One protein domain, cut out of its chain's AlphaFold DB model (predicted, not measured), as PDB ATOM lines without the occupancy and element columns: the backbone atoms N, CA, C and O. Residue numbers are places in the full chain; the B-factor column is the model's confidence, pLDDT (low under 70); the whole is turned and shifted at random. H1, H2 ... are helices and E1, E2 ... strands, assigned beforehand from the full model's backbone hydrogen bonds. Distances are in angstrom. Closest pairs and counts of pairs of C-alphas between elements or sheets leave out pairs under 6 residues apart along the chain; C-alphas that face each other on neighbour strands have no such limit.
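AT A GLANCE: This is residues 10 to 49, 71 to 187 and 254 to 308 of the 460 residues of the protein "Hypothetical protein" of Polarella glacialis (UniProt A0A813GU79). A strongly twisted sheet of eight strands runs through the body, with H2 packed on one face near E1 and E6, H7 and H1 packed on H2, and H3, with H5 packed on it, over the opposite face. H4 sits away from the sheet towards one end of the longest axis, and H6 packs on the sheet towards the other end. The printed part has 212 residues with seven named helices and nine named strands, in the order E1 H1 H2 E2 H3 E3 E4 E5 H4 E6 E7 H5 H6 E8 E9 H7; the sheet's order is E1, E6, E7, E2, E4, E3, E8, E9, and it is mixed. The class is mixed, helices and strands, though under half of the residues are in named elements. The whole is compact, with a radius of gyration of the C-alphas of 17.4 A and spans of 49 by 39 by 34 A.

HOW THE PARTS SIT: Start at the edge strand E1, residues 10 to 15, whose antiparallel neighbour is E6, residues 167 to 172; look for N 13 and O 169, 2.9 A apart. E6 forms a hairpin with E7, residues 175 to 178, where N 175 and O 172 are 2.9 A apart. E7 is parallel to E2, residues 98 to 101, at 18 degrees, with N 176 and O 100 at 2.9 A. E2 is parallel to E4, residues 131 to 136, at 14 degrees, with N 99 and O 131 at 2.9 A. E4 makes a hairpin with E3, residues 119 to 124, with N 134 and O 121 at 3.0 A. E3 is antiparallel to E8, residues 274 to 278, with N 122 and O 275 at 2.8 A. E8 makes a hairpin with the other edge strand, E9, residues 285 to 288, with N 276 and O 287 at 2.8 A. These N and O pairs are within hydrogen-bond range. Now look outward to H2, residues 80 to 88, which is on the sheet; the closest C-alphas of H2 and E6 are those of Pro 82 and Leu 171, 6.9 A apart. H7, residues 298 to 308, touches H2 at a shallow tilt of 28 degrees, the same way, closest at the C-alphas of Phe 84 and Val 305, 5.4 A. H1, residues 31 to 38, only grazes the sheet and touches H7, closest at the C-alphas of Val 31 and Val 300, 5.6 A. On the opposite face from H2, H3, residues 104 to 110, stands up from the sheet at a height of 9.4 A. H5, residues 254 to 264, is on the sheet and touches H3 at a steep tilt of 52 degrees, opposite ways, closest at the C-alphas of Leu 108 and Ile 256, 5.0 A. H6, residues 267 to 271, is on the sheet at a height of 7.5 A, only just over E3, on which 3 of its C-alphas fall. H4, residues 146 to 154, is not on the sheet and touches no helix; E5, residues 140 to 142, pairs with no named strand and is apart from H4. Every O i to N i+4 pair is within hydrogen-bond range in H1, H2, H3, H4, H5 and H6; in H7 it is 6 of 7.

IN THESE COORDINATES: Find C-alpha 10 at (7.645, 22.487, 29.271), where E1 begins; it runs 15.1 A. E3 is 16.6 A long, E6 16.2 A and E4 15.1 A. H5 starts at C-alpha 254, (21.578, 44.373, 26.565), and runs 15.3 A. H7 is 16.1 A long and ends at C-alpha 308, (14.228, 9.845, 36.897).

THE WHOLE: The two C-alphas farthest apart are those of Lys 158 and Pro 267, 50.8 A. Residues 50 to 70 and 188 to 253 are not printed; the gaps are 25.6 A from C-alpha 49 to 71 and 28.2 A from C-alpha 187 to 254. Of the links printed whole, E1 to H1 and H4 to E6 are long. The mean pLDDT of the printed part is 91.3, with residues 40 to 42, 172 to 173, 272 and 308 under 70.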
ATOM      1  N   LEU A  10       7.783  23.749  28.553       88.94
ATOM      2  CA  LEU A  10       7.645  22.487  29.271       88.94
ATOM      3  C   LEU A  10       6.300  22.396  29.997       88.94
ATOM      4  O   LEU A  10       6.022  21.374  30.619       88.94
ATOM      5  N   GLY A  11       5.465  23.433  29.942       91.19
ATOM      6  CA  GLY A  11       4.162  23.501  30.584       91.19
ATOM      7  C   GLY A  11       4.219  23.867  32.068       91.19
ATOM      8  O   GLY A  11       5.275  24.111  32.658       91.19
ATOM      9  N   ILE A  12       3.045  23.876  32.692       93.12
ATOM     10  CA  ILE A  12       2.851  24.247  34.099       93.12
ATOM     11  C   ILE A  12       2.989  23.006  34.985       93.12
ATOM     12  O   ILE A  12       2.634  21.898  34.574       93.12
ATOM     13  N   TYR A  13       3.544  23.146  36.184       93.31
ATOM     14  CA  TYR A  13       3.500  22.107  37.214       93.31
ATOM     15  C   TYR A  13       2.941  22.655  38.526       93.31
ATOM     16  O   TYR A  13       2.955  23.859  38.756       93.31
ATOM     17  N   CYS A  14       2.470  21.749  39.383       95.00
ATOM     18  CA  CYS A  14       2.030  22.052  40.738       95.00
ATOM     19  C   CYS A  14       3.082  21.576  41.749       95.00
ATOM     20  O   CYS A  14       3.557  20.440  41.672       95.00
ATOM     21  N   TRP A  15       3.399  22.429  42.716       95.62
ATOM     22  CA  TRP A  15       4.031  22.073  43.977       95.62
ATOM     23  C   TRP A  15       2.975  22.080  45.082       95.62
ATOM     24  O   TRP A  15       2.276  23.074  45.269       95.62
ATOM     25  N   ASN A  16       2.856  20.979  45.820       95.44
ATOM     26  CA  ASN A  16       1.902  20.835  46.909       95.44
ATOM     27  C   ASN A  16       2.632  20.591  48.243       95.44
ATOM     28  O   ASN A  16       3.128  19.490  48.472       95.44
ATOM     29  N   PRO A  17       2.665  21.561  49.172       94.69
ATOM     30  CA  PRO A  17       3.351  21.380  50.451       94.69
ATOM     31  C   PRO A  17       2.637  20.407  51.408       94.69
ATOM     32  O   PRO A  17       3.166  20.093  52.478       94.69
ATOM     33  N   ALA A  18       1.426  19.938  51.080       92.81
ATOM     34  CA  ALA A  18       0.616  19.123  51.976       92.81
ATOM     35  C   ALA A  18       1.313  17.812  52.380       92.81
ATOM     36  O   ALA A  18       1.741  17.000  51.561       92.81
ATOM     37  N   GLY A  19       1.386  17.582  53.692       91.12
ATOM     38  CA  GLY A  19       1.986  16.384  54.271       91.12
ATOM     39  C   GLY A  19       3.517  16.388  54.313       91.12
ATOM     40  O   GLY A  19       4.087  15.422  54.820       91.12
ATOM     41  N   ILE A  20       4.193  17.426  53.820       93.25
ATOM     42  CA  ILE A  20       5.640  17.592  54.010       93.25
ATOM     43  C   ILE A  20       5.883  18.184  55.408       93.25
ATOM     44  O   ILE A  20       5.151  19.092  55.812       93.25
ATOM     45  N   PRO A  21       6.868  17.685  56.180       89.56
ATOM     46  CA  PRO A  21       7.206  18.256  57.480       89.56
ATOM     47  C   PRO A  21       7.457  19.769  57.405       89.56
ATOM     48  O   PRO A  21       8.134  20.259  56.503       89.56
ATOM     49  N   THR A  22       6.912  20.514  58.364       84.94
ATOM     50  CA  THR A  22       6.984  21.981  58.382       84.94
ATOM     51  C   THR A  22       8.387  22.490  58.715       84.94
ATOM     52  O   THR A  22       9.019  21.950  59.620       84.94
ATOM     53  N   ARG A  23       8.792  23.592  58.063       82.62
ATOM     54  CA  ARG A  23       9.977  24.428  58.347       82.62
ATOM     55  C   ARG A  23      11.292  23.658  58.437       82.62
ATOM     56  O   ARG A  23      11.734  23.272  59.517       82.62
ATOM     57  N   ARG A  24      11.961  23.523  57.295       87.31
ATOM     58  CA  ARG A  24      13.331  23.003  57.216       87.31
ATOM     59  C   ARG A  24      14.238  23.960  56.462       87.31
ATOM     60  O   ARG A  24      13.779  24.716  55.608       87.31
ATOM     61  N   SER A  25      15.529  23.904  56.776       91.69
ATOM     62  CA  SER A  25      16.545  24.459  55.888       91.69
ATOM     63  C   SER A  25      16.555  23.660  54.587       91.69
ATOM     64  O   SER A  25      16.318  22.452  54.609       91.69
ATOM     65  N   PHE A  26      16.900  24.292  53.463       92.75
ATOM     66  CA  PHE A  26      17.120  23.561  52.212       92.75
ATOM     67  C   PHE A  26      18.196  22.474  52.356       92.75
ATOM     68  O   PHE A  26      18.120  21.451  51.684       92.75
ATOM     69  N   GLN A  27      19.140  22.635  53.288       92.69
ATOM     70  CA  GLN A  27      20.153  21.618  53.590       92.69
ATOM     71  C   GLN A  27      19.566  20.317  54.168       92.69
ATOM     72  O   GLN A  27      20.175  19.263  54.016       92.69
ATOM     73  N   ASP A  28      18.374  20.373  54.770       94.38
ATOM     74  CA  ASP A  28      17.693  19.220  55.376       94.38
ATOM     75  C   ASP A  28      16.573  18.653  54.481       94.38
ATOM     76  O   ASP A  28      15.849  17.736  54.882       94.38
ATOM     77  N   VAL A  29      16.377  19.227  53.289       94.50
ATOM     78  CA  VAL A  29      15.390  18.748  52.313       94.50
ATOM     79  C   VAL A  29      15.886  17.447  51.705       94.50
ATOM     80  O   VAL A  29      17.015  17.372  51.227       94.50
ATOM     81  N   THR A  30      15.033  16.427  51.684       94.88
ATOM     82  CA  THR A  30      15.340  15.125  51.081       94.88
ATOM     83  C   THR A  30      14.707  14.978  49.697       94.88
ATOM     84  O   THR A  30      13.781  15.703  49.328       94.88
ATOM     85  N   VAL A  31      15.160  13.982  48.929       93.50
ATOM     86  CA  VAL A  31      14.518  13.618  47.653       93.50
ATOM     87  C   VAL A  31      13.065  13.189  47.865       93.50
ATOM     88  O   VAL A  31      12.207  13.503  47.046       93.50
ATOM     89  N   GLU A  32      12.760  12.506  48.972       94.25
ATOM     90  CA  GLU A  32      11.386  12.109  49.289       94.25
ATOM     91  C   GLU A  32      10.483  13.327  49.501       94.25
ATOM     92  O   GLU A  32       9.364  13.329  48.994       94.25
ATOM     93  N   ASP A  33      10.971  14.377  50.170       94.56
ATOM     94  CA  ASP A  33      10.209  15.614  50.364       94.56
ATOM     95  C   ASP A  33       9.875  16.276  49.014       94.56
ATOM     96  O   ASP A  33       8.721  16.629  48.761       94.56
ATOM     97  N   VAL A  34      10.862  16.371  48.111       93.56
ATOM     98  CA  VAL A  34      10.679  16.893  46.743       93.56
ATOM     99  C   VAL A  34       9.659  16.048  45.976       93.56
ATOM    100  O   VAL A  34       8.689  16.572  45.430       93.56
ATOM    101  N   LEU A  35       9.833  14.725  45.966       92.69
ATOM    102  CA  LEU A  35       8.922  13.810  45.284       92.69
ATOM    103  C   LEU A  35       7.512  13.877  45.864       92.69
ATOM    104  O   LEU A  35       6.547  13.789  45.110       92.69
ATOM    105  N   LYS A  36       7.370  14.031  47.180       92.75
ATOM    106  CA  LYS A  36       6.074  14.124  47.848       92.75
ATOM    107  C   LYS A  36       5.319  15.377  47.434       92.75
ATOM    108  O   LYS A  36       4.142  15.260  47.118       92.75
ATOM    109  N   GLY A  37       5.985  16.531  47.376       93.06
ATOM    110  CA  GLY A  37       5.315  17.767  46.969       93.06
ATOM    111  C   GLY A  37       5.023  17.852  45.478       93.06
ATOM    112  O   GLY A  37       4.076  18.515  45.065       93.06
ATOM    113  N   VAL A  38       5.794  17.134  44.663       91.94
ATOM    114  CA  VAL A  38       5.585  17.044  43.215       91.94
ATOM    115  C   VAL A  38       4.566  15.963  42.821       91.94
ATOM    116  O   VAL A  38       3.976  16.025  41.734       91.94
ATOM    117  N   ARG A  39       4.356  14.950  43.671       82.12
ATOM    118  CA  ARG A  39       3.300  13.943  43.516       82.12
ATOM    119  C   ARG A  39       1.965  14.609  43.794       82.12
ATOM    120  O   ARG A  39       1.454  14.566  44.905       82.12
ATOM    121  N   ASP A  40       1.396  15.197  42.762       66.81
ATOM    122  CA  ASP A  40       0.010  15.608  42.790       66.81
ATOM    123  C   ASP A  40      -0.874  14.476  42.240       66.81
ATOM    124  O   ASP A  40      -0.956  14.291  41.022       66.81
ATOM    125  N   PRO A  41      -1.517  13.675  43.108       57.00
ATOM    126  CA  PRO A  41      -2.347  12.553  42.681       57.00
ATOM    127  C   PRO A  41      -3.622  12.992  41.943       57.00
ATOM    128  O   PRO A  41      -4.308  12.136  41.390       57.00
ATOM    129  N   GLY A  42      -3.961  14.288  41.948       59.69
ATOM    130  CA  GLY A  42      -5.210  14.808  41.394       59.69
ATOM    131  C   GLY A  42      -5.092  15.485  40.031       59.69
ATOM    132  O   GLY A  42      -6.121  15.876  39.488       59.69
ATOM    133  N   GLY A  43      -3.879  15.645  39.488       73.88
ATOM    134  CA  GLY A  43      -3.671  16.449  38.283       73.88
ATOM    135  C   GLY A  43      -4.174  17.879  38.472       73.88
ATOM    136  O   GLY A  43      -4.951  18.356  37.651       73.88
ATOM    137  N   ALA A  44      -3.812  18.539  39.577       85.75
ATOM    138  CA  ALA A  44      -4.211  19.913  39.810       85.75
ATOM    139  C   ALA A  44      -3.669  20.805  38.696       85.75
ATOM    140  O   ALA A  44      -2.510  20.726  38.277       85.75
ATOM    141  N   PHE A  45      -4.551  21.680  38.246       91.19
ATOM    142  CA  PHE A  45      -4.256  22.750  37.317       91.19
ATOM    143  C   PHE A  45      -4.452  24.077  38.047       91.19
ATOM    144  O   PHE A  45      -5.227  24.115  39.009       91.19
ATOM    145  N   PRO A  46      -3.783  25.150  37.596       94.81
ATOM    146  CA  PRO A  46      -4.098  26.484  38.073       94.81
ATOM    147  C   PRO A  46      -5.590  26.762  37.910       94.81
ATOM    148  O   PRO A  46      -6.230  26.269  36.972       94.81
ATOM    149  N   ASP A  47      -6.127  27.579  38.809       96.81
ATOM    150  CA  ASP A  47      -7.509  28.019  38.706       96.81
ATOM    151  C   ASP A  47      -7.743  28.722  37.354       96.81
ATOM    152  O   ASP A  47      -6.878  29.428  36.826       96.81
ATOM    153  N   LYS A  48      -8.934  28.530  36.778       97.88
ATOM    154  CA  LYS A  48      -9.340  29.226  35.552       97.88
ATOM    155  C   LYS A  48      -9.912  30.594  35.882       97.88
ATOM    156  O   LYS A  48     -10.697  30.728  36.821       97.88
ATOM    157  N   ILE A  49      -9.584  31.596  35.073       98.25
ATOM    158  CA  ILE A  49     -10.211  32.912  35.204       98.25
ATOM    159  C   ILE A  49     -11.696  32.850  34.832       98.25
ATOM    160  O   ILE A  49     -12.088  32.183  33.875       98.25
ATOM    161  N   ASN A  71       7.910  32.497  53.860       90.94
ATOM    162  CA  ASN A  71       8.527  32.050  52.614       90.94
ATOM    163  C   ASN A  71       9.757  31.164  52.890       90.94
ATOM    164  O   ASN A  71      10.898  31.564  52.670       90.94
ATOM    165  N   VAL A  72       9.508  29.979  53.445       92.19
ATOM    166  CA  VAL A  72      10.498  28.937  53.756       92.19
ATOM    167  C   VAL A  72       9.947  27.573  53.356       92.19
ATOM    168  O   VAL A  72       8.732  27.400  53.232       92.19
ATOM    169  N   PHE A  73      10.812  26.573  53.195       93.62
ATOM    170  CA  PHE A  73      10.381  25.213  52.876       93.62
ATOM    171  C   PHE A  73       9.412  24.654  53.946       93.62
ATOM    172  O   PHE A  73       9.693  24.780  55.145       93.62
ATOM    173  N   PRO A  74       8.283  24.015  53.569       94.75
ATOM    174  CA  PRO A  74       7.879  23.626  52.210       94.75
ATOM    175  C   PRO A  74       7.016  24.656  51.460       94.75
ATOM    176  O   PRO A  74       6.586  24.378  50.347       94.75
ATOM    177  N   TYR A  75       6.715  25.820  52.034       93.94
ATOM    178  CA  TYR A  75       5.884  26.843  51.378       93.94
ATOM    179  C   TYR A  75       6.647  27.612  50.292       93.94
ATOM    180  O   TYR A  75       6.054  28.119  49.343       93.94
ATOM    181  N   ASP A  76       7.971  27.646  50.396       92.31
ATOM    182  CA  ASP A  76       8.881  27.908  49.287       92.31
ATOM    183  C   ASP A  76       9.533  26.587  48.856       92.31
ATOM    184  O   ASP A  76      10.291  25.981  49.616       92.31
ATOM    185  N   ALA A  77       9.200  26.120  47.653       90.94
ATOM    186  CA  ALA A  77       9.727  24.878  47.091       90.94
ATOM    187  C   ALA A  77      11.223  24.980  46.744       90.94
ATOM    188  O   ALA A  77      11.892  23.960  46.539       90.94
ATOM    189  N   GLY A  78      11.748  26.210  46.673       92.00
ATOM    190  CA  GLY A  78      13.063  26.497  46.132       92.00
ATOM    191  C   GLY A  78      13.165  26.109  44.661       92.00
ATOM    192  O   GLY A  78      12.180  25.913  43.954       92.00
ATOM    193  N   TYR A  79      14.400  25.967  44.192       93.56
ATOM    194  CA  TYR A  79      14.686  25.864  42.760       93.56
ATOM    195  C   TYR A  79      15.080  24.452  42.306       93.56
ATOM    196  O   TYR A  79      15.373  24.227  41.134       93.56
ATOM    197  N   ILE A  80      15.040  23.466  43.206       92.69
ATOM    198  CA  ILE A  80      15.256  22.064  42.827       92.69
ATOM    199  C   ILE A  80      14.036  21.462  42.121       92.69
ATOM    200  O   ILE A  80      14.184  20.669  41.196       92.69
ATOM    201  N   VAL A  81      12.828  21.857  42.530       93.50
ATOM    202  CA  VAL A  81      11.564  21.380  41.956       93.50
ATOM    203  C   VAL A  81      11.419  21.729  40.470       93.50
ATOM    204  O   VAL A  81      11.167  20.805  39.687       93.50
ATOM    205  N   PRO A  82      11.618  22.990  40.033       93.06
ATOM    206  CA  PRO A  82      11.552  23.327  38.612       93.06
ATOM    207  C   PRO A  82      12.582  22.547  37.785       93.06
ATOM    208  O   PRO A  82      12.251  22.028  36.718       93.06
ATOM    209  N   LEU A  83      13.809  22.387  38.296       91.88
ATOM    210  CA  LEU A  83      14.864  21.632  37.616       91.88
ATOM    211  C   LEU A  83      14.510  20.145  37.484       91.88
ATOM    212  O   LEU A  83      14.613  19.566  36.402       91.88
ATOM    213  N   PHE A  84      14.028  19.539  38.571       92.31
ATOM    214  CA  PHE A  84      13.532  18.167  38.593       92.31
ATOM    215  C   PHE A  84      12.429  17.950  37.551       92.31
ATOM    216  O   PHE A  84      12.483  17.001  36.768       92.31
ATOM    217  N   LYS A  85      11.445  18.856  37.502       91.75
ATOM    218  CA  LYS A  85      10.349  18.801  36.532       91.75
ATOM    219  C   LYS A  85      10.820  18.980  35.098       91.75
ATOM    220  O   LYS A  85      10.286  18.313  34.212       91.75
ATOM    221  N   ALA A  86      11.810  19.833  34.865       90.81
ATOM    222  CA  ALA A  86      12.363  20.026  33.536       90.81
ATOM    223  C   ALA A  86      13.030  18.748  33.011       90.81
ATOM    224  O   ALA A  86      12.722  18.302  31.903       90.81
ATOM    225  N   VAL A  87      13.849  18.093  33.840       90.12
ATOM    226  CA  VAL A  87      14.498  16.825  33.475       90.12
ATOM    227  C   VAL A  87      13.493  15.685  33.345       90.12
ATOM    228  O   VAL A  87      13.556  14.915  32.387       90.12
ATOM    229  N   GLN A  88      12.490  15.617  34.226       89.50
ATOM    230  CA  GLN A  88      11.378  14.669  34.096       89.50
ATOM    231  C   GLN A  88      10.669  14.789  32.734       89.50
ATOM    232  O   GLN A  88      10.179  13.794  32.199       89.50
ATOM    233  N   ARG A  89      10.606  16.001  32.172       90.12
ATOM    234  CA  ARG A  89       9.975  16.305  30.880       90.12
ATOM    235  C   ARG A  89      10.931  16.176  29.688       90.12
ATOM    236  O   ARG A  89      10.559  16.530  28.576       90.12
ATOM    237  N   GLY A  90      12.124  15.621  29.903       89.62
ATOM    238  CA  GLY A  90      13.080  15.289  28.849       89.62
ATOM    239  C   GLY A  90      14.077  16.394  28.512       89.62
ATOM    240  O   GLY A  90      14.849  16.217  27.571       89.62
ATOM    241  N   LEU A  91      14.097  17.506  29.259       89.12
ATOM    242  CA  LEU A  91      15.144  18.511  29.091       89.12
ATOM    243  C   LEU A  91      16.460  17.970  29.657       89.12
ATOM    244  O   LEU A  91      16.500  17.469  30.781       89.12
ATOM    245  N   LYS A  92      17.543  18.067  28.891       89.50
ATOM    246  CA  LYS A  92      18.865  17.668  29.372       89.50
ATOM    247  C   LYS A  92      19.486  18.811  30.154       89.50
ATOM    248  O   LYS A  92      19.375  19.967  29.758       89.50
ATOM    249  N   LEU A  93      20.162  18.488  31.251       87.19
ATOM    250  CA  LEU A  93      20.833  19.499  32.066       87.19
ATOM    251  C   LEU A  93      21.937  20.235  31.301       87.19
ATOM    252  O   LEU A  93      22.139  21.416  31.548       87.19
ATOM    253  N   GLU A  94      22.631  19.558  30.382       90.06
ATOM    254  CA  GLU A  94      23.671  20.175  29.546       90.06
ATOM    255  C   GLU A  94      23.143  21.273  28.608       90.06
ATOM    256  O   GLU A  94      23.914  22.126  28.177       90.06
ATOM    257  N   ASP A  95      21.838  21.283  28.329       89.12
ATOM    258  CA  ASP A  95      21.189  22.281  27.473       89.12
ATOM    259  C   ASP A  95      20.722  23.514  28.276       89.12
ATOM    260  O   ASP A  95      20.071  24.414  27.739       89.12
ATOM    261  N   ILE A  96      21.021  23.555  29.578       89.38
ATOM    262  CA  ILE A  96      20.567  24.585  30.505       89.38
ATOM    263  C   ILE A  96      21.768  25.352  31.055       89.38
ATOM    264  O   ILE A  96      22.544  24.838  31.856       89.38
ATOM    265  N   ASP A  97      21.830  26.642  30.734       91.25
ATOM    266  CA  ASP A  97      22.817  27.543  31.334       91.25
ATOM    267  C   ASP A  97      22.327  28.176  32.647       91.25
ATOM    268  O   ASP A  97      23.085  28.303  33.609       91.25
ATOM    269  N   PHE A  98      21.060  28.593  32.701       93.81
ATOM    270  CA  PHE A  98      20.522  29.384  33.810       93.81
ATOM    271  C   PHE A  98      19.194  28.839  34.305       93.81
ATOM    272  O   PHE A  98      18.413  28.341  33.507       93.81
ATOM    273  N   LEU A  99      18.919  29.013  35.596       94.38
ATOM    274  CA  LEU A  99      17.592  28.917  36.200       94.38
ATOM    275  C   LEU A  99      17.285  30.256  36.875       94.38
ATOM    276  O   LEU A  99      18.009  30.688  37.767       94.38
ATOM    277  N   LEU A 100      16.248  30.954  36.431       95.19
ATOM    278  CA  LEU A 100      15.959  32.322  36.849       95.19
ATOM    279  C   LEU A 100      14.628  32.389  37.600       95.19
ATOM    280  O   LEU A 100      13.607  31.888  37.136       95.19
ATOM    281  N   GLY A 101      14.615  33.053  38.754       93.75
ATOM    282  CA  GLY A 101      13.362  33.432  39.408       93.75
ATOM    283  C   GLY A 101      12.603  34.505  38.615       93.75
ATOM    284  O   GLY A 101      13.208  35.310  37.905       93.75
ATOM    285  N   GLY A 102      11.281  34.579  38.792       90.62
ATOM    286  CA  GLY A 102      10.408  35.496  38.037       90.62
ATOM    287  C   GLY A 102      10.706  37.002  38.162       90.62
ATOM    288  O   GLY A 102      10.174  37.801  37.393       90.62
ATOM    289  N   SER A 103      11.560  37.429  39.100       92.50
ATOM    290  CA  SER A 103      11.999  38.829  39.223       92.50
ATOM    291  C   SER A 103      13.430  39.092  38.742       92.50
ATOM    292  O   SER A 103      13.847  40.253  38.704       92.50
ATOM    293  N   SER A 104      14.181  38.056  38.356       95.19
ATOM    294  CA  SER A 104      15.598  38.173  37.987       95.19
ATOM    295  C   SER A 104      15.799  39.002  36.716       95.19
ATOM    296  O   SER A 104      16.729  39.800  36.646       95.19
ATOM    297  N   LEU A 105      14.886  38.918  35.742       95.00
ATOM    298  CA  LEU A 105      14.960  39.757  34.540       95.00
ATOM    299  C   LEU A 105      14.872  41.247  34.858       95.00
ATOM    300  O   LEU A 105      15.624  42.033  34.294       95.00
ATOM    301  N   ASN A 106      13.986  41.640  35.777       95.38
ATOM    302  CA  ASN A 106      13.831  43.047  36.126       95.38
ATOM    303  C   ASN A 106      15.098  43.609  36.777       95.38
ATOM    304  O   ASN A 106      15.521  44.705  36.418       95.38
ATOM    305  N   VAL A 107      15.713  42.869  37.707       95.44
ATOM    306  CA  VAL A 107      16.927  43.358  38.379       95.44
ATOM    307  C   VAL A 107      18.102  43.454  37.401       95.44
ATOM    308  O   VAL A 107      18.795  44.468  37.382       95.44
ATOM    309  N   LEU A 108      18.260  42.459  36.519       95.88
ATOM    310  CA  LEU A 108      19.290  42.468  35.480       95.88
ATOM    311  C   LEU A 108      19.072  43.603  34.476       95.88
ATOM    312  O   LEU A 108      20.020  44.285  34.106       95.88
ATOM    313  N   ALA A 109      17.829  43.838  34.054       95.69
ATOM    314  CA  ALA A 109      17.485  44.881  33.096       95.69
ATOM    315  C   ALA A 109      17.740  46.294  33.626       95.69
ATOM    316  O   ALA A 109      18.191  47.159  32.872       95.69
ATOM    317  N   GLN A 110      17.416  46.542  34.897       93.75
ATOM    318  CA  GLN A 110      17.514  47.872  35.493       93.75
ATOM    319  C   GLN A 110      18.945  48.212  35.916       93.75
ATOM    320  O   GLN A 110      19.339  49.368  35.781       93.75
ATOM    321  N   LYS A 111      19.726  47.228  36.392       92.88
ATOM    322  CA  LYS A 111      21.041  47.454  37.026       92.88
ATOM    323  C   LYS A 111      20.993  48.550  38.103       92.88
ATOM    324  O   LYS A 111      21.944  49.307  38.288       92.88
ATOM    325  N   GLU A 112      19.855  48.660  38.780       89.31
ATOM    326  CA  GLU A 112      19.632  49.631  39.845       89.31
ATOM    327  C   GLU A 112      19.997  49.022  41.204       89.31
ATOM    328  O   GLU A 112      19.932  47.797  41.363       89.31
ATOM    329  N   PRO A 113      20.356  49.857  42.200       84.50
ATOM    330  CA  PRO A 113      20.520  49.398  43.570       84.50
ATOM    331  C   PRO A 113      19.296  48.608  44.029       84.50
ATOM    332  O   PRO A 113      18.151  49.026  43.841       84.50
ATOM    333  N   ILE A 114      19.549  47.450  44.625       84.44
ATOM    334  CA  ILE A 114      18.489  46.567  45.095       84.44
ATOM    335  C   ILE A 114      17.801  47.222  46.301       84.44
ATOM    336  O   ILE A 114      18.449  47.854  47.134       84.44
ATOM    337  N   GLU A 115      16.473  47.089  46.377       86.19
ATOM    338  CA  GLU A 115      15.673  47.574  47.506       86.19
ATOM    339  C   GLU A 115      16.249  47.087  48.848       86.19
ATOM    340  O   GLU A 115      16.634  45.921  48.972       86.19
ATOM    341  N   ASN A 116      16.227  47.947  49.872       82.81
ATOM    342  CA  ASN A 116      16.619  47.569  51.232       82.81
ATOM    343  C   ASN A 116      15.887  46.282  51.673       82.81
ATOM    344  O   ASN A 116      14.713  46.070  51.348       82.81
ATOM    345  N   ASP A 117      16.599  45.409  52.389       86.31
ATOM    346  CA  ASP A 117      16.117  44.101  52.865       86.31
ATOM    347  C   ASP A 117      15.738  43.101  51.758       86.31
ATOM    348  O   ASP A 117      15.073  42.091  52.008       86.31
ATOM    349  N   THR A 118      16.134  43.367  50.514       90.94
ATOM    350  CA  THR A 118      16.062  42.403  49.421       90.94
ATOM    351  C   THR A 118      17.473  42.059  48.986       90.94
ATOM    352  O   THR A 118      18.274  42.942  48.712       90.94
ATOM    353  N   LYS A 119      17.764  40.766  48.876       93.81
ATOM    354  CA  LYS A 119      18.990  40.280  48.251       93.81
ATOM    355  C   LYS A 119      18.631  39.596  46.944       93.81
ATOM    356  O   LYS A 119      17.554  39.013  46.810       93.81
ATOM    357  N   TYR A 120      19.535  39.640  45.982       96.06
ATOM    358  CA  TYR A 120      19.528  38.685  44.885       96.06
ATOM    359  C   TYR A 120      20.734  37.793  45.073       96.06
ATOM    360  O   TYR A 120      21.839  38.289  45.266       96.06
ATOM    361  N   ILE A 121      20.517  36.487  45.061       96.31
ATOM    362  CA  ILE A 121      21.601  35.523  45.194       96.31
ATOM    363  C   ILE A 121      21.720  34.719  43.912       96.31
ATOM    364  O   ILE A 121      20.742  34.492  43.193       96.31
ATOM    365  N   THR A 122      22.935  34.274  43.653       97.25
ATOM    366  CA  THR A 122      23.257  33.327  42.607       97.25
ATOM    367  C   THR A 122      24.046  32.163  43.187       97.25
ATOM    368  O   THR A 122      24.818  32.310  44.138       97.25
ATOM    369  N   GLN A 123      23.792  30.980  42.650       95.75
ATOM    370  CA  GLN A 123      24.362  29.727  43.116       95.75
ATOM    371  C   GLN A 123      24.486  28.792  41.918       95.75
ATOM    372  O   GLN A 123      23.551  28.661  41.129       95.75
ATOM    373  N   LYS A 124      25.622  28.110  41.791       94.69
ATOM    374  CA  LYS A 124      25.743  27.002  40.845       94.69
ATOM    375  C   LYS A 124      25.000  25.795  41.413       94.69
ATOM    376  O   LYS A 124      25.197  25.446  42.580       94.69
ATOM    377  N   CYS A 125      24.134  25.174  40.620       92.94
ATOM    378  CA  CYS A 125      23.466  23.953  41.040       92.94
ATOM    379  C   CYS A 125      24.510  22.843  41.228       92.94
ATOM    380  O   CYS A 125      25.263  22.556  40.296       92.94
ATOM    381  N   PRO A 126      24.590  22.213  42.414       91.19
ATOM    382  CA  PRO A 126      25.576  21.169  42.650       91.19
ATOM    383  C   PRO A 126      25.459  20.024  41.637       91.19
ATOM    384  O   PRO A 126      24.350  19.599  41.308       91.19
ATOM    385  N   GLY A 127      26.602  19.538  41.151       88.44
ATOM    386  CA  GLY A 127      26.674  18.456  40.165       88.44
ATOM    387  C   GLY A 127      26.288  18.839  38.728       88.44
ATOM    388  O   GLY A 127      26.264  17.961  37.869       88.44
ATOM    389  N   THR A 128      25.984  20.110  38.436       90.12
ATOM    390  CA  THR A 128      25.603  20.576  37.090       90.12
ATOM    391  C   THR A 128      26.287  21.899  36.742       90.12
ATOM    392  O   THR A 128      26.915  22.519  37.599       90.12
ATOM    393  N   ASP A 129      26.160  22.355  35.492       91.38
ATOM    394  CA  ASP A 129      26.615  23.686  35.064       91.38
ATOM    395  C   ASP A 129      25.537  24.778  35.157       91.38
ATOM    396  O   ASP A 129      25.804  25.938  34.848       91.38
ATOM    397  N   VAL A 130      24.348  24.439  35.665       93.00
ATOM    398  CA  VAL A 130      23.212  25.363  35.756       93.00
ATOM    399  C   VAL A 130      23.473  26.434  36.814       93.00
ATOM    400  O   VAL A 130      23.697  26.126  37.988       93.00
ATOM    401  N   ILE A 131      23.374  27.703  36.423       95.31
ATOM    402  CA  ILE A 131      23.491  28.850  37.326       95.31
ATOM    403  C   ILE A 131      22.101  29.340  37.720       95.31
ATOM    404  O   ILE A 131      21.332  29.838  36.900       95.31
ATOM    405  N   LEU A 132      21.787  29.251  39.006       95.75
ATOM    406  CA  LEU A 132      20.588  29.846  39.573       95.75
ATOM    407  C   LEU A 132      20.819  31.335  39.846       95.75
ATOM    408  O   LEU A 132      21.854  31.705  40.399       95.75
ATOM    409  N   MET A 133      19.833  32.176  39.540       96.25
ATOM    410  CA  MET A 133      19.721  33.530  40.088       96.25
ATOM    411  C   MET A 133      18.291  33.793  40.551       96.25
ATOM    412  O   MET A 133      17.339  33.698  39.770       96.25
ATOM    413  N   CYS A 134      18.134  34.186  41.811       95.50
ATOM    414  CA  CYS A 134      16.827  34.415  42.411       95.50
ATOM    415  C   CYS A 134      16.829  35.563  43.416       95.50
ATOM    416  O   CYS A 134      17.869  35.990  43.923       95.50
ATOM    417  N   LYS A 135      15.627  36.050  43.721       94.56
ATOM    418  CA  LYS A 135      15.400  36.966  44.833       94.56
ATOM    419  C   LYS A 135      15.426  36.172  46.136       94.56
ATOM    420  O   LYS A 135      14.616  35.272  46.321       94.56
ATOM    421  N   HIS A 136      16.289  36.567  47.060       92.62
ATOM    422  CA  HIS A 136      16.279  36.085  48.429       92.62
ATOM    423  C   HIS A 136      15.716  37.167  49.350       92.62
ATOM    424  O   HIS A 136      16.273  38.257  49.492       92.62
ATOM    425  N   LYS A 137      14.581  36.867  49.978       90.19
ATOM    426  CA  LYS A 137      13.971  37.731  50.984       90.19
ATOM    427  C   LYS A 137      13.324  36.855  52.044       90.19
ATOM    428  O   LYS A 137      12.457  36.048  51.721       90.19
ATOM    429  N   ALA A 138      13.710  37.040  53.301       85.06
ATOM    430  CA  ALA A 138      12.958  36.496  54.420       85.06
ATOM    431  C   ALA A 138      11.723  37.379  54.618       85.06
ATOM    432  O   ALA A 138      11.826  38.514  55.082       85.06
ATOM    433  N   TYR A 139      10.554  36.898  54.204       88.88
ATOM    434  CA  TYR A 139       9.300  37.601  54.445       88.88
ATOM    435  C   TYR A 139       8.194  36.635  54.847       88.88
ATOM    436  O   TYR A 139       8.212  35.443  54.540       88.88
ATOM    437  N   THR A 140       7.232  37.191  55.572       92.94
ATOM    438  CA  THR A 140       5.957  36.549  55.858       92.94
ATOM    439  C   THR A 140       4.928  37.142  54.911       92.94
ATOM    440  O   THR A 140       4.688  38.349  54.928       92.94
ATOM    441  N   GLN A 141       4.341  36.304  54.071       94.44
ATOM    442  CA  GLN A 141       3.258  36.677  53.177       94.44
ATOM    443  C   GLN A 141       1.949  36.680  53.960       94.44
ATOM    444  O   GLN A 141       1.693  35.768  54.745       94.44
ATOM    445  N   ASN A 142       1.135  37.722  53.791       97.00
ATOM    446  CA  ASN A 142      -0.191  37.792  54.387       97.00
ATOM    447  C   ASN A 142      -1.254  37.560  53.311       97.00
ATOM    448  O   ASN A 142      -1.602  38.473  52.563       97.00
ATOM    449  N   TYR A 143      -1.820  36.358  53.271       96.62
ATOM    450  CA  TYR A 143      -2.832  35.999  52.277       96.62
ATOM    451  C   TYR A 143      -4.198  36.674  52.480       96.62
ATOM    452  O   TYR A 143      -5.087  36.539  51.647       96.62
ATOM    453  N   ALA A 144      -4.366  37.449  53.554       96.88
ATOM    454  CA  ALA A 144      -5.530  38.311  53.746       96.88
ATOM    455  C   ALA A 144      -5.473  39.602  52.904       96.88
ATOM    456  O   ALA A 144      -6.459  40.341  52.843       96.88
ATOM    457  N   GLU A 145      -4.331  39.917  52.285       97.19
ATOM    458  CA  GLU A 145      -4.157  41.165  51.545       97.19
ATOM    459  C   GLU A 145      -5.065  41.269  50.304       97.19
ATOM    460  O   GLU A 145      -5.378  40.263  49.664       97.19
ATOM    461  N   PRO A 146      -5.437  42.497  49.885       97.31
ATOM    462  CA  PRO A 146      -6.294  42.719  48.718       97.31
ATOM    463  C   PRO A 146      -5.817  42.075  47.404       97.31
ATOM    464  O   PRO A 146      -6.634  41.861  46.516       97.31
ATOM    465  N   GLY A 147      -4.513  41.800  47.264       97.12
ATOM    466  CA  GLY A 147      -3.943  41.071  46.122       97.12
ATOM    467  C   GLY A 147      -4.556  39.688  45.948       97.12
ATOM    468  O   GLY A 147      -5.202  39.422  44.940       97.12
ATOM    469  N   PHE A 148      -4.465  38.865  46.989       97.62
ATOM    470  CA  PHE A 148      -4.963  37.490  46.974       97.62
ATOM    471  C   PHE A 148      -6.491  37.422  46.929       97.62
ATOM    472  O   PHE A 148      -7.060  36.544  46.285       97.62
ATOM    473  N   GLN A 149      -7.183  38.383  47.552       98.00
ATOM    474  CA  GLN A 149      -8.640  38.487  47.417       98.00
ATOM    475  C   GLN A 149      -9.058  38.804  45.973       98.00
ATOM    476  O   GLN A 149     -10.098  38.334  45.511       98.00
ATOM    477  N   PHE A 150      -8.262  39.606  45.256       98.25
ATOM    478  CA  PHE A 150      -8.500  39.903  43.846       98.25
ATOM    479  C   PHE A 150      -8.279  38.675  42.958       98.25
ATOM    480  O   PHE A 150      -9.099  38.430  42.076       98.25
ATOM    481  N   GLU A 151      -7.240  37.885  43.228       98.12
ATOM    482  CA  GLU A 151      -7.021  36.590  42.569       98.12
ATOM    483  C   GLU A 151      -8.217  35.655  42.797       98.12
ATOM    484  O   GLU A 151      -8.802  35.178  41.828       98.12
ATOM    485  N   CYS A 152      -8.679  35.500  44.047       97.81
ATOM    486  CA  CYS A 152      -9.862  34.691  44.370       97.81
ATOM    487  C   CYS A 152     -11.108  35.149  43.596       97.81
ATOM    488  O   CYS A 152     -11.834  34.331  43.037       97.81
ATOM    489  N   LEU A 153     -11.352  36.462  43.529       97.69
ATOM    490  CA  LEU A 153     -12.471  37.015  42.763       97.69
ATOM    491  C   LEU A 153     -12.388  36.626  41.281       97.69
ATOM    492  O   LEU A 153     -13.392  36.232  40.687       97.69
ATOM    493  N   LEU A 154     -11.205  36.764  40.681       98.31
ATOM    494  CA  LEU A 154     -10.993  36.499  39.261       98.31
ATOM    495  C   LEU A 154     -10.988  35.014  38.915       98.31
ATOM    496  O   LEU A 154     -11.163  34.691  37.745       98.31
ATOM    497  N   THR A 155     -10.853  34.127  39.896       97.94
ATOM    498  CA  THR A 155     -10.963  32.673  39.724       97.94
ATOM    499  C   THR A 155     -12.323  32.115  40.151       97.94
ATOM    500  O   THR A 155     -12.530  30.905  40.191       97.94
ATOM    501  N   GLY A 156     -13.292  32.989  40.456       97.06
ATOM    502  CA  GLY A 156     -14.654  32.595  40.838       97.06
ATOM    503  C   GLY A 156     -14.783  32.072  42.271       97.06
ATOM    504  O   GLY A 156     -15.854  31.603  42.666       97.06
ATOM    505  N   ARG A 157     -13.712  32.170  43.059       97.25
ATOM    506  CA  ARG A 157     -13.678  31.848  44.484       97.25
ATOM    507  C   ARG A 157     -14.234  33.006  45.308       97.25
ATOM    508  O   ARG A 157     -14.367  34.141  44.841       97.25
ATOM    509  N   LYS A 158     -14.583  32.743  46.568       97.25
ATOM    510  CA  LYS A 158     -15.009  33.820  47.471       97.25
ATOM    511  C   LYS A 158     -13.773  34.566  47.961       97.25
ATOM    512  O   LYS A 158     -12.764  33.956  48.291       97.25
ATOM    513  N   MET A 159     -13.868  35.890  48.092       96.81
ATOM    514  CA  MET A 159     -12.762  36.717  48.606       96.81
ATOM    515  C   MET A 159     -12.307  36.336  50.021       96.81
ATOM    516  O   MET A 159     -11.203  36.690  50.407       96.81
ATOM    517  N   ASN A 160     -13.156  35.660  50.798       96.50
ATOM    518  CA  ASN A 160     -12.849  35.195  52.148       96.50
ATOM    519  C   ASN A 160     -12.453  33.712  52.217       96.50
ATOM    520  O   ASN A 160     -12.369  33.173  53.320       96.50
ATOM    521  N   ASP A 161     -12.249  33.048  51.077       95.94
ATOM    522  CA  ASP A 161     -11.729  31.685  51.066       95.94
ATOM    523  C   ASP A 161     -10.281  31.667  51.580       95.94
ATOM    524  O   ASP A 161      -9.503  32.601  51.367       95.94
ATOM    525  N   SER A 162      -9.900  30.584  52.257       93.06
ATOM    526  CA  SER A 162      -8.506  30.361  52.648       93.06
ATOM    527  C   SER A 162      -7.624  30.204  51.412       93.06
ATOM    528  O   SER A 162      -8.021  29.553  50.442       93.06
ATOM    529  N   HIS A 163      -6.418  30.767  51.444       92.31
ATOM    530  CA  HIS A 163      -5.489  30.637  50.323       92.31
ATOM    531  C   HIS A 163      -5.037  29.182  50.144       92.31
ATOM    532  O   HIS A 163      -4.774  28.483  51.125       92.31
ATOM    533  N   ASP A 164      -4.972  28.726  48.890       92.25
ATOM    534  CA  ASP A 164      -4.392  27.419  48.583       92.25
ATOM    535  C   ASP A 164      -2.871  27.567  48.608       92.25
ATOM    536  O   ASP A 164      -2.320  28.404  47.910       92.25
ATOM    537  N   LEU A 165      -2.190  26.778  49.438       93.44
ATOM    538  CA  LEU A 165      -0.732  26.846  49.571       93.44
ATOM    539  C   LEU A 165      -0.002  26.099  48.448       93.44
ATOM    540  O   LEU A 165       1.230  26.050  48.448       93.44
ATOM    541  N   LYS A 166      -0.740  25.484  47.517       93.56
ATOM    542  CA  LYS A 166      -0.160  24.984  46.275       93.56
ATOM    543  C   LYS A 166       0.408  26.139  45.465       93.56
ATOM    544  O   LYS A 166      -0.204  27.196  45.350       93.56
ATOM    545  N   LYS A 167       1.562  25.894  44.856       92.56
ATOM    546  CA  LYS A 167       2.175  26.811  43.899       92.56
ATOM    547  C   LYS A 167       2.124  26.195  42.520       92.56
ATOM    548  O   LYS A 167       2.443  25.018  42.354       92.56
ATOM    549  N   PHE A 168       1.727  26.995  41.546       91.62
ATOM    550  CA  PHE A 168       1.785  26.616  40.149       91.62
ATOM    551  C   PHE A 168       2.869  27.430  39.481       91.62
ATOM    552  O   PHE A 168       2.854  28.650  39.571       91.62
ATOM    553  N   GLU A 169       3.796  26.763  38.809       86.62
ATOM    554  CA  GLU A 169       4.912  27.430  38.147       86.62
ATOM    555  C   GLU A 169       5.006  26.960  36.696       86.62
ATOM    556  O   GLU A 169       4.774  25.783  36.384       86.62
ATOM    557  N   LYS A 170       5.335  27.884  35.787       84.44
ATOM    558  CA  LYS A 170       5.559  27.568  34.371       84.44
ATOM    559  C   LYS A 170       7.049  27.403  34.092       84.44
ATOM    560  O   LYS A 170       7.846  28.228  34.520       84.44
ATOM    561  N   LEU A 171       7.409  26.359  33.339       77.88
ATOM    562  CA  LEU A 171       8.791  26.060  32.960       77.88
ATOM    563  C   LEU A 171       9.064  26.386  31.498       77.88
ATOM    564  O   LEU A 171       8.540  25.736  30.594       77.88
ATOM    565  N   HIS A 172       9.933  27.365  31.274       62.44
ATOM    566  CA  HIS A 172      10.340  27.781  29.941       62.44
ATOM    567  C   HIS A 172      11.653  28.570  30.000       62.44
ATOM    568  O   HIS A 172      11.721  29.489  30.806       62.44
ATOM    569  N   VAL A 173      12.671  28.251  29.177       60.88
ATOM    570  CA  VAL A 173      14.025  28.877  29.247       60.88
ATOM    571  C   VAL A 173      14.438  29.021  30.722       60.88
ATOM    572  O   VAL A 173      14.680  30.111  31.218       60.88
ATOM    573  N   LEU A 174      14.299  27.898  31.442       71.62
ATOM    574  CA  LEU A 174      14.277  27.755  32.903       71.62
ATOM    575  C   LEU A 174      13.996  29.051  33.694       71.62
ATOM    576  O   LEU A 174      14.770  29.467  34.553       71.62
ATOM    577  N   PHE A 175      12.849  29.674  33.455       88.06
ATOM    578  CA  PHE A 175      12.212  30.487  34.478       88.06
ATOM    579  C   PHE A 175      11.455  29.568  35.436       88.06
ATOM    580  O   PHE A 175      10.800  28.624  34.998       88.06
ATOM    581  N   SER A 176      11.558  29.851  36.734       90.88
ATOM    582  CA  SER A 176      10.575  29.413  37.728       90.88
ATOM    583  C   SER A 176       9.791  30.646  38.141       90.88
ATOM    584  O   SER A 176      10.320  31.545  38.811       90.88
ATOM    585  N   ALA A 177       8.572  30.739  37.630       93.19
ATOM    586  CA  ALA A 177       7.690  31.865  37.856       93.19
ATOM    587  C   ALA A 177       6.295  31.359  38.204       93.19
ATOM    588  O   ALA A 177       5.752  30.509  37.489       93.19
ATOM    589  N   ASP A 178       5.747  31.917  39.281       94.31
ATOM    590  CA  ASP A 178       4.387  31.658  39.731       94.31
ATOM    591  C   ASP A 178       3.380  31.990  38.617       94.31
ATOM    592  O   ASP A 178       3.541  32.950  37.856       94.31
ATOM    593  N   VAL A 179       2.341  31.167  38.516       96.56
ATOM    594  CA  VAL A 179       1.199  31.339  37.621       96.56
ATOM    595  C   VAL A 179      -0.027  31.617  38.480       96.56
ATOM    596  O   VAL A 179      -0.508  30.717  39.166       96.56
ATOM    597  N   ASP A 180      -0.547  32.845  38.409       97.25
ATOM    598  CA  ASP A 180      -1.709  33.262  39.208       97.25
ATOM    599  C   ASP A 180      -2.977  32.482  38.805       97.25
ATOM    600  O   ASP A 180      -3.752  32.043  39.652       97.25
ATOM    601  N   ALA A 181      -3.195  32.310  37.496       97.94
ATOM    602  CA  ALA A 181      -4.315  31.565  36.922       97.94
ATOM    603  C   ALA A 181      -4.049  31.206  35.451       97.94
ATOM    604  O   ALA A 181      -3.042  31.615  34.861       97.94
ATOM    605  N   VAL A 182      -4.996  30.505  34.826       98.25
ATOM    606  CA  VAL A 182      -5.020  30.271  33.374       98.25
ATOM    607  C   VAL A 182      -6.332  30.722  32.730       98.25
ATOM    608  O   VAL A 182      -7.367  30.824  33.389       98.25
ATOM    609  N   ASP A 183      -6.303  31.006  31.431       97.88
ATOM    610  CA  ASP A 183      -7.507  31.276  30.641       97.88
ATOM    611  C   ASP A 183      -8.190  30.000  30.109       97.88
ATOM    612  O   ASP A 183      -7.820  28.872  30.448       97.88
ATOM    613  N   ASP A 184      -9.227  30.167  29.281       96.81
ATOM    614  CA  ASP A 184      -9.965  29.046  28.685       96.81
ATOM    615  C   ASP A 184      -9.096  28.168  27.769       96.81
ATOM    616  O   ASP A 184      -9.406  26.987  27.590       96.81
ATOM    617  N   ALA A 185      -8.007  28.718  27.221       96.12
ATOM    618  CA  ALA A 185      -7.034  27.993  26.409       96.12
ATOM    619  C   ALA A 185      -5.939  27.318  27.256       96.12
ATOM    620  O   ALA A 185      -5.107  26.598  26.709       96.12
ATOM    621  N   GLY A 186      -5.945  27.510  28.581       95.50
ATOM    622  CA  GLY A 186      -4.903  27.010  29.477       95.50
ATOM    623  C   GLY A 186      -3.637  27.871  29.481       95.50
ATOM    624  O   GLY A 186      -2.612  27.442  30.009       95.50
ATOM    625  N   GLU A 187      -3.690  29.074  28.908       95.81
ATOM    626  CA  GLU A 187      -2.556  29.993  28.873       95.81
ATOM    627  C   GLU A 187      -2.464  30.767  30.191       95.81
ATOM    628  O   GLU A 187      -3.481  31.191  30.743       95.81
ATOM    629  N   ASN A 254      20.115  44.356  26.484       94.69
ATOM    630  CA  ASN A 254      21.578  44.373  26.565       94.69
ATOM    631  C   ASN A 254      22.057  44.170  28.005       94.69
ATOM    632  O   ASN A 254      22.929  43.344  28.248       94.69
ATOM    633  N   ASN A 255      21.430  44.852  28.963       95.69
ATOM    634  CA  ASN A 255      21.752  44.708  30.376       95.69
ATOM    635  C   ASN A 255      21.542  43.273  30.879       95.69
ATOM    636  O   ASN A 255      22.385  42.765  31.618       95.69
ATOM    637  N   ILE A 256      20.463  42.606  30.448       94.75
ATOM    638  CA  ILE A 256      20.226  41.198  30.781       94.75
ATOM    639  C   ILE A 256      21.319  40.307  30.186       94.75
ATOM    640  O   ILE A 256      21.890  39.493  30.906       94.75
ATOM    641  N   LEU A 257      21.637  40.460  28.898       93.94
ATOM    642  CA  LEU A 257      22.655  39.641  28.230       93.94
ATOM    643  C   LEU A 257      24.043  39.812  28.856       93.94
ATOM    644  O   LEU A 257      24.749  38.826  29.066       93.94
ATOM    645  N   GLU A 258      24.419  41.047  29.179       94.75
ATOM    646  CA  GLU A 258      25.667  41.354  29.877       94.75
ATOM    647  C   GLU A 258      25.701  40.696  31.258       94.75
ATOM    648  O   GLU A 258      26.643  39.966  31.550       94.75
ATOM    649  N   GLY A 259      24.651  40.864  32.071       94.88
ATOM    650  CA  GLY A 259      24.600  40.270  33.407       94.88
ATOM    651  C   GLY A 259      24.635  38.739  33.382       94.88
ATOM    652  O   GLY A 259      25.379  38.127  34.143       94.88
ATOM    653  N   LEU A 260      23.915  38.095  32.459       94.94
ATOM    654  CA  LEU A 260      23.992  36.639  32.280       94.94
ATOM    655  C   LEU A 260      25.398  36.197  31.845       94.94
ATOM    656  O   LEU A 260      25.935  35.222  32.369       94.94
ATOM    657  N   THR A 261      26.036  36.935  30.936       94.38
ATOM    658  CA  THR A 261      27.415  36.654  30.504       94.38
ATOM    659  C   THR A 261      28.406  36.789  31.661       94.38
ATOM    660  O   THR A 261      29.298  35.953  31.817       94.38
ATOM    661  N   GLU A 262      28.250  37.814  32.494       95.06
ATOM    662  CA  GLU A 262      29.065  38.025  33.689       95.06
ATOM    663  C   GLU A 262      28.859  36.905  34.721       95.06
ATOM    664  O   GLU A 262      29.841  36.410  35.271       95.06
ATOM    665  N   LEU A 263      27.620  36.435  34.933       94.81
ATOM    666  CA  LEU A 263      27.340  35.274  35.788       94.81
ATOM    667  C   LEU A 263      28.046  34.017  35.265       94.81
ATOM    668  O   LEU A 263      28.761  33.362  36.021       94.81
ATOM    669  N   LYS A 264      27.901  33.712  33.968       94.12
ATOM    670  CA  LYS A 264      28.485  32.514  33.335       94.12
ATOM    671  C   LYS A 264      30.004  32.460  33.449       94.12
ATOM    672  O   LYS A 264      30.573  31.394  33.655       94.12
ATOM    673  N   ASN A 265      30.655  33.614  33.332       94.00
ATOM    674  CA  ASN A 265      32.110  33.724  33.368       94.00
ATOM    675  C   ASN A 265      32.667  34.004  34.771       94.00
ATOM    676  O   ASN A 265      33.879  34.180  34.922       94.00
ATOM    677  N   SER A 266      31.820  34.076  35.804       94.56
ATOM    678  CA  SER A 266      32.271  34.473  37.132       94.56
ATOM    679  C   SER A 266      33.036  33.350  37.843       94.56
ATOM    680  O   SER A 266      32.451  32.315  38.178       94.56
ATOM    681  N   PRO A 267      34.316  33.559  38.212       93.38
ATOM    682  CA  PRO A 267      35.065  32.581  38.999       93.38
ATOM    683  C   PRO A 267      34.526  32.449  40.431       93.38
ATOM    684  O   PRO A 267      34.860  31.494  41.133       93.38
ATOM    685  N   MET A 268      33.692  33.390  40.892       92.06
ATOM    686  CA  MET A 268      33.119  33.329  42.235       92.06
ATOM    687  C   MET A 268      32.162  32.162  42.410       92.06
ATOM    688  O   MET A 268      32.189  31.549  43.468       92.06
ATOM    689  N   LEU A 269      31.386  31.814  41.384       90.62
ATOM    690  CA  LEU A 269      30.457  30.683  41.442       90.62
ATOM    691  C   LEU A 269      31.173  29.326  41.476       90.62
ATOM    692  O   LEU A 269      30.616  28.346  41.957       90.62
ATOM    693  N   ALA A 270      32.416  29.264  40.989       84.44
ATOM    694  CA  ALA A 270      33.257  28.078  41.122       84.44
ATOM    695  C   ALA A 270      33.911  27.981  42.513       84.44
ATOM    696  O   ALA A 270      34.178  26.885  42.998       84.44
ATOM    697  N   ARG A 271      34.197  29.128  43.146       77.31
ATOM    698  CA  ARG A 271      34.910  29.207  44.430       77.31
ATOM    699  C   ARG A 271      33.985  29.177  45.646       77.31
ATOM    700  O   ARG A 271      34.387  28.689  46.700       77.31
ATOM    701  N   TYR A 272      32.789  29.733  45.515       66.31
ATOM    702  CA  TYR A 272      31.821  29.910  46.590       66.31
ATOM    703  C   TYR A 272      30.500  29.258  46.194       66.31
ATOM    704  O   TYR A 272      30.058  29.389  45.057       66.31
ATOM    705  N   GLY A 273      29.856  28.573  47.143       82.94
ATOM    706  CA  GLY A 273      28.568  27.925  46.888       82.94
ATOM    707  C   GLY A 273      27.447  28.924  46.582       82.94
ATOM    708  O   GLY A 273      26.612  28.649  45.731       82.94
ATOM    709  N   VAL A 274      27.440  30.089  47.241       94.44
ATOM    710  CA  VAL A 274      26.418  31.138  47.083       94.44
ATOM    711  C   VAL A 274      27.096  32.505  47.023       94.44
ATOM    712  O   VAL A 274      27.966  32.812  47.843       94.44
ATOM    713  N   ALA A 275      26.680  33.335  46.072       96.31
ATOM    714  CA  ALA A 275      27.106  34.723  45.960       96.31
ATOM    715  C   ALA A 275      25.898  35.663  45.912       96.31
ATOM    716  O   ALA A 275      24.849  35.325  45.373       96.31
ATOM    717  N   GLU A 276      26.047  36.852  46.483       95.94
ATOM    718  CA  GLU A 276      25.084  37.943  46.394       95.94
ATOM    719  C   GLU A 276      25.386  38.791  45.156       95.94
ATOM    720  O   GLU A 276      26.550  39.044  44.841       95.94
ATOM    721  N   VAL A 277      24.337  39.201  44.448       96.25
ATOM    722  CA  VAL A 277      24.391  40.090  43.288       96.25
ATOM    723  C   VAL A 277      24.185  41.520  43.774       96.25
ATOM    724  O   VAL A 277      23.176  41.807  44.410       96.25
ATOM    725  N   ASP A 278      25.108  42.416  43.439       94.19
ATOM    726  CA  ASP A 278      25.055  43.841  43.770       94.19
ATOM    727  C   ASP A 278      25.185  44.698  42.500       94.19
ATOM    728  O   ASP A 278      25.994  44.405  41.622       94.19
ATOM    729  N   PHE A 279      24.403  45.776  42.417       93.56
ATOM    730  CA  PHE A 279      24.427  46.768  41.337       93.56
ATOM    731  C   PHE A 279      24.768  48.185  41.828       93.56
ATOM    732  O   PHE A 279      24.582  49.160  41.101       93.56
ATOM    733  N   SER A 280      25.295  48.335  43.048       86.19
ATOM    734  CA  SER A 280      25.596  49.622  43.698       86.19
ATOM    735  C   SER A 280      26.481  50.576  42.879       86.19
ATOM    736  O   SER A 280      26.507  51.777  43.143       86.19
ATOM    737  N   ARG A 281      27.187  50.069  41.860       84.25
ATOM    738  CA  ARG A 281      28.068  50.838  40.962       84.25
ATOM    739  C   ARG A 281      27.591  50.895  39.506       84.25
ATOM    740  O   ARG A 281      28.379  51.231  38.628       84.25
ATOM    741  N   GLY A 282      26.336  50.535  39.229       84.94
ATOM    742  CA  GLY A 282      25.795  50.445  37.863       84.94
ATOM    743  C   GLY A 282      26.385  49.299  37.026       84.94
ATOM    744  O   GLY A 282      26.127  49.203  35.828       84.94
ATOM    745  N   GLN A 283      27.176  48.431  37.656       90.25
ATOM    746  CA  GLN A 283      27.727  47.192  37.112       90.25
ATOM    747  C   GLN A 283      27.384  46.064  38.074       90.25
ATOM    748  O   GLN A 283      27.274  46.312  39.278       90.25
ATOM    749  N   MET A 284      27.218  44.849  37.553       95.12
ATOM    750  CA  MET A 284      26.986  43.697  38.410       95.12
ATOM    751  C   MET A 284      28.287  43.331  39.121       95.12
ATOM    752  O   MET A 284      29.338  43.165  38.507       95.12
ATOM    753  N   MET A 285      28.204  43.167  40.430       94.50
ATOM    754  CA  MET A 285      29.277  42.653  41.263       94.50
ATOM    755  C   MET A 285      28.753  41.431  41.999       94.50
ATOM    756  O   MET A 285      27.647  41.458  42.536       94.50
ATOM    757  N   LEU A 286      29.553  40.368  42.043       95.50
ATOM    758  CA  LEU A 286      29.272  39.235  42.917       95.50
ATOM    759  C   LEU A 286      30.068  39.387  44.209       95.50
ATOM    760  O   LEU A 286      31.239  39.767  44.190       95.50
ATOM    761  N   GLN A 287      29.429  39.092  45.334       94.81
ATOM    762  CA  GLN A 287      30.046  39.119  46.658       94.81
ATOM    763  C   GLN A 287      29.773  37.793  47.373       94.81
ATOM    764  O   GLN A 287      28.736  37.182  47.123       94.81
ATOM    765  N   PRO A 288      30.672  37.291  48.238       94.25
ATOM    766  CA  PRO A 288      30.359  36.109  49.033       94.25
ATOM    767  C   PRO A 288      29.123  36.394  49.891       94.25
ATOM    768  O   PRO A 288      29.064  37.442  50.532       94.25
ATOM    769  N   SER A 289      28.146  35.486  49.899       92.62
ATOM    770  CA  SER A 289      26.959  35.634  50.744       92.62
ATOM    771  C   SER A 289      27.059  34.732  51.970       92.62
ATOM    772  O   SER A 289      27.493  33.586  51.875       92.62
ATOM    773  N   ASP A 290      26.626  35.250  53.114       90.69
ATOM    774  CA  ASP A 290      26.363  34.493  54.342       90.69
ATOM    775  C   ASP A 290      24.986  33.809  54.328       90.69
ATOM    776  O   ASP A 290      24.679  32.967  55.173       90.69
ATOM    777  N   THR A 291      24.158  34.168  53.349       88.25
ATOM    778  CA  THR A 291      22.823  33.622  53.145       88.25
ATOM    779  C   THR A 291      22.896  32.124  52.865       88.25
ATOM    780  O   THR A 291      23.669  31.672  52.016       88.25
ATOM    781  N   ALA A 292      22.045  31.345  53.535       87.75
ATOM    782  CA  ALA A 292      21.884  29.934  53.211       87.75
ATOM    783  C   ALA A 292      21.456  29.764  51.743       87.75
ATOM    784  O   ALA A 292      20.601  30.497  51.240       87.75
ATOM    785  N   GLY A 293      22.040  28.780  51.058       88.19
ATOM    786  CA  GLY A 293      21.648  28.446  49.692       88.19
ATOM    787  C   GLY A 293      20.171  28.064  49.589       88.19
ATOM    788  O   GLY A 293      19.571  27.553  50.533       88.19
ATOM    789  N   VAL A 294      19.604  28.298  48.409       90.62
ATOM    790  CA  VAL A 294      18.205  27.969  48.061       90.62
ATOM    791  C   VAL A 294      18.094  26.652  47.286       90.62
ATOM    792  O   VAL A 294      17.047  26.317  46.729       90.62
ATOM    793  N   LEU A 295      19.202  25.913  47.227       94.12
ATOM    794  CA  LEU A 295      19.275  24.561  46.707       94.12
ATOM    795  C   LEU A 295      19.601  23.586  47.845       94.12
ATOM    796  O   LEU A 295      20.369  23.942  48.749       94.12
ATOM    797  N   PRO A 296      19.054  22.359  47.798       94.44
ATOM    798  CA  PRO A 296      19.455  21.288  48.695       94.44
ATOM    799  C   PRO A 296      20.922  20.876  48.551       94.44
ATOM    800  O   PRO A 296      21.677  21.397  47.726       94.44
ATOM    801  N   THR A 297      21.321  19.893  49.358       93.50
ATOM    802  CA  THR A 297      22.653  19.281  49.272       93.50
ATOM    803  C   THR A 297      22.918  18.681  47.890       93.50
ATOM    804  O   THR A 297      21.999  18.298  47.162       93.50
ATOM    805  N   GLU A 298      24.198  18.531  47.537       93.19
ATOM    806  CA  GLU A 298      24.606  17.933  46.262       93.19
ATOM    807  C   GLU A 298      24.028  16.537  46.035       93.19
ATOM    808  O   GLU A 298      23.580  16.232  44.930       93.19
ATOM    809  N   ALA A 299      23.973  15.717  47.088       93.56
ATOM    810  CA  ALA A 299      23.382  14.388  47.027       93.56
ATOM    811  C   ALA A 299      21.908  14.454  46.605       93.56
ATOM    812  O   ALA A 299      21.489  13.709  45.726       93.56
ATOM    813  N   VAL A 300      21.136  15.384  47.175       92.88
ATOM    814  CA  VAL A 300      19.708  15.545  46.878       92.88
ATOM    815  C   VAL A 300      19.498  16.126  45.485       92.88
ATOM    816  O   VAL A 300      18.647  15.622  44.754       92.88
ATOM    817  N   CYS A 301      20.285  17.126  45.080       92.25
ATOM    818  CA  CYS A 301      20.230  17.686  43.729       92.25
ATOM    819  C   CYS A 301      20.545  16.617  42.674       92.25
ATOM    820  O   CYS A 301      19.738  16.364  41.781       92.25
ATOM    821  N   THR A 302      21.665  15.911  42.838       90.69
ATOM    822  CA  THR A 302      22.101  14.851  41.921       90.69
ATOM    823  C   THR A 302      21.085  13.718  41.878       90.69
ATOM    824  O   THR A 302      20.670  13.300  40.801       90.69
ATOM    825  N   GLN A 303      20.637  13.224  43.033       90.62
ATOM    826  CA  GLN A 303      19.706  12.102  43.106       90.62
ATOM    827  C   GLN A 303      18.327  12.462  42.545       90.62
ATOM    828  O   GLN A 303      17.770  11.666  41.793       90.62
ATOM    829  N   SER A 304      17.798  13.653  42.844       86.50
ATOM    830  CA  SER A 304      16.509  14.106  42.300       86.50
ATOM    831  C   SER A 304      16.550  14.129  40.776       86.50
ATOM    832  O   SER A 304      15.639  13.634  40.117       86.50
ATOM    833  N   VAL A 305      17.637  14.652  40.209       84.06
ATOM    834  CA  VAL A 305      17.758  14.799  38.761       84.06
ATOM    835  C   VAL A 305      18.093  13.468  38.063       84.06
ATOM    836  O   VAL A 305      17.579  13.192  36.982       84.06
ATOM    837  N   THR A 306      18.891  12.595  38.685       81.94
ATOM    838  CA  THR A 306      19.323  11.316  38.085       81.94
ATOM    839  C   THR A 306      18.339  10.161  38.282       81.94
ATOM    840  O   THR A 306      18.191   9.340  37.375       81.94
ATOM    841  N   GLN A 307      17.621  10.069  39.413       72.94
ATOM    842  CA  GLN A 307      16.712   8.939  39.685       72.94
ATOM    843  C   GLN A 307      15.561   8.827  38.679       72.94
ATOM    844  O   GLN A 307      15.019   7.734  38.489       72.94
ATOM    845  N   HIS A 308      15.220   9.905  37.967       61.69
ATOM    846  CA  HIS A 308      14.228   9.845  36.897       61.69
ATOM    847  C   HIS A 308      14.642   8.952  35.724       61.69
ATOM    848  O   HIS A 308      13.783   8.306  35.116       61.69
TER     849      HIS A 308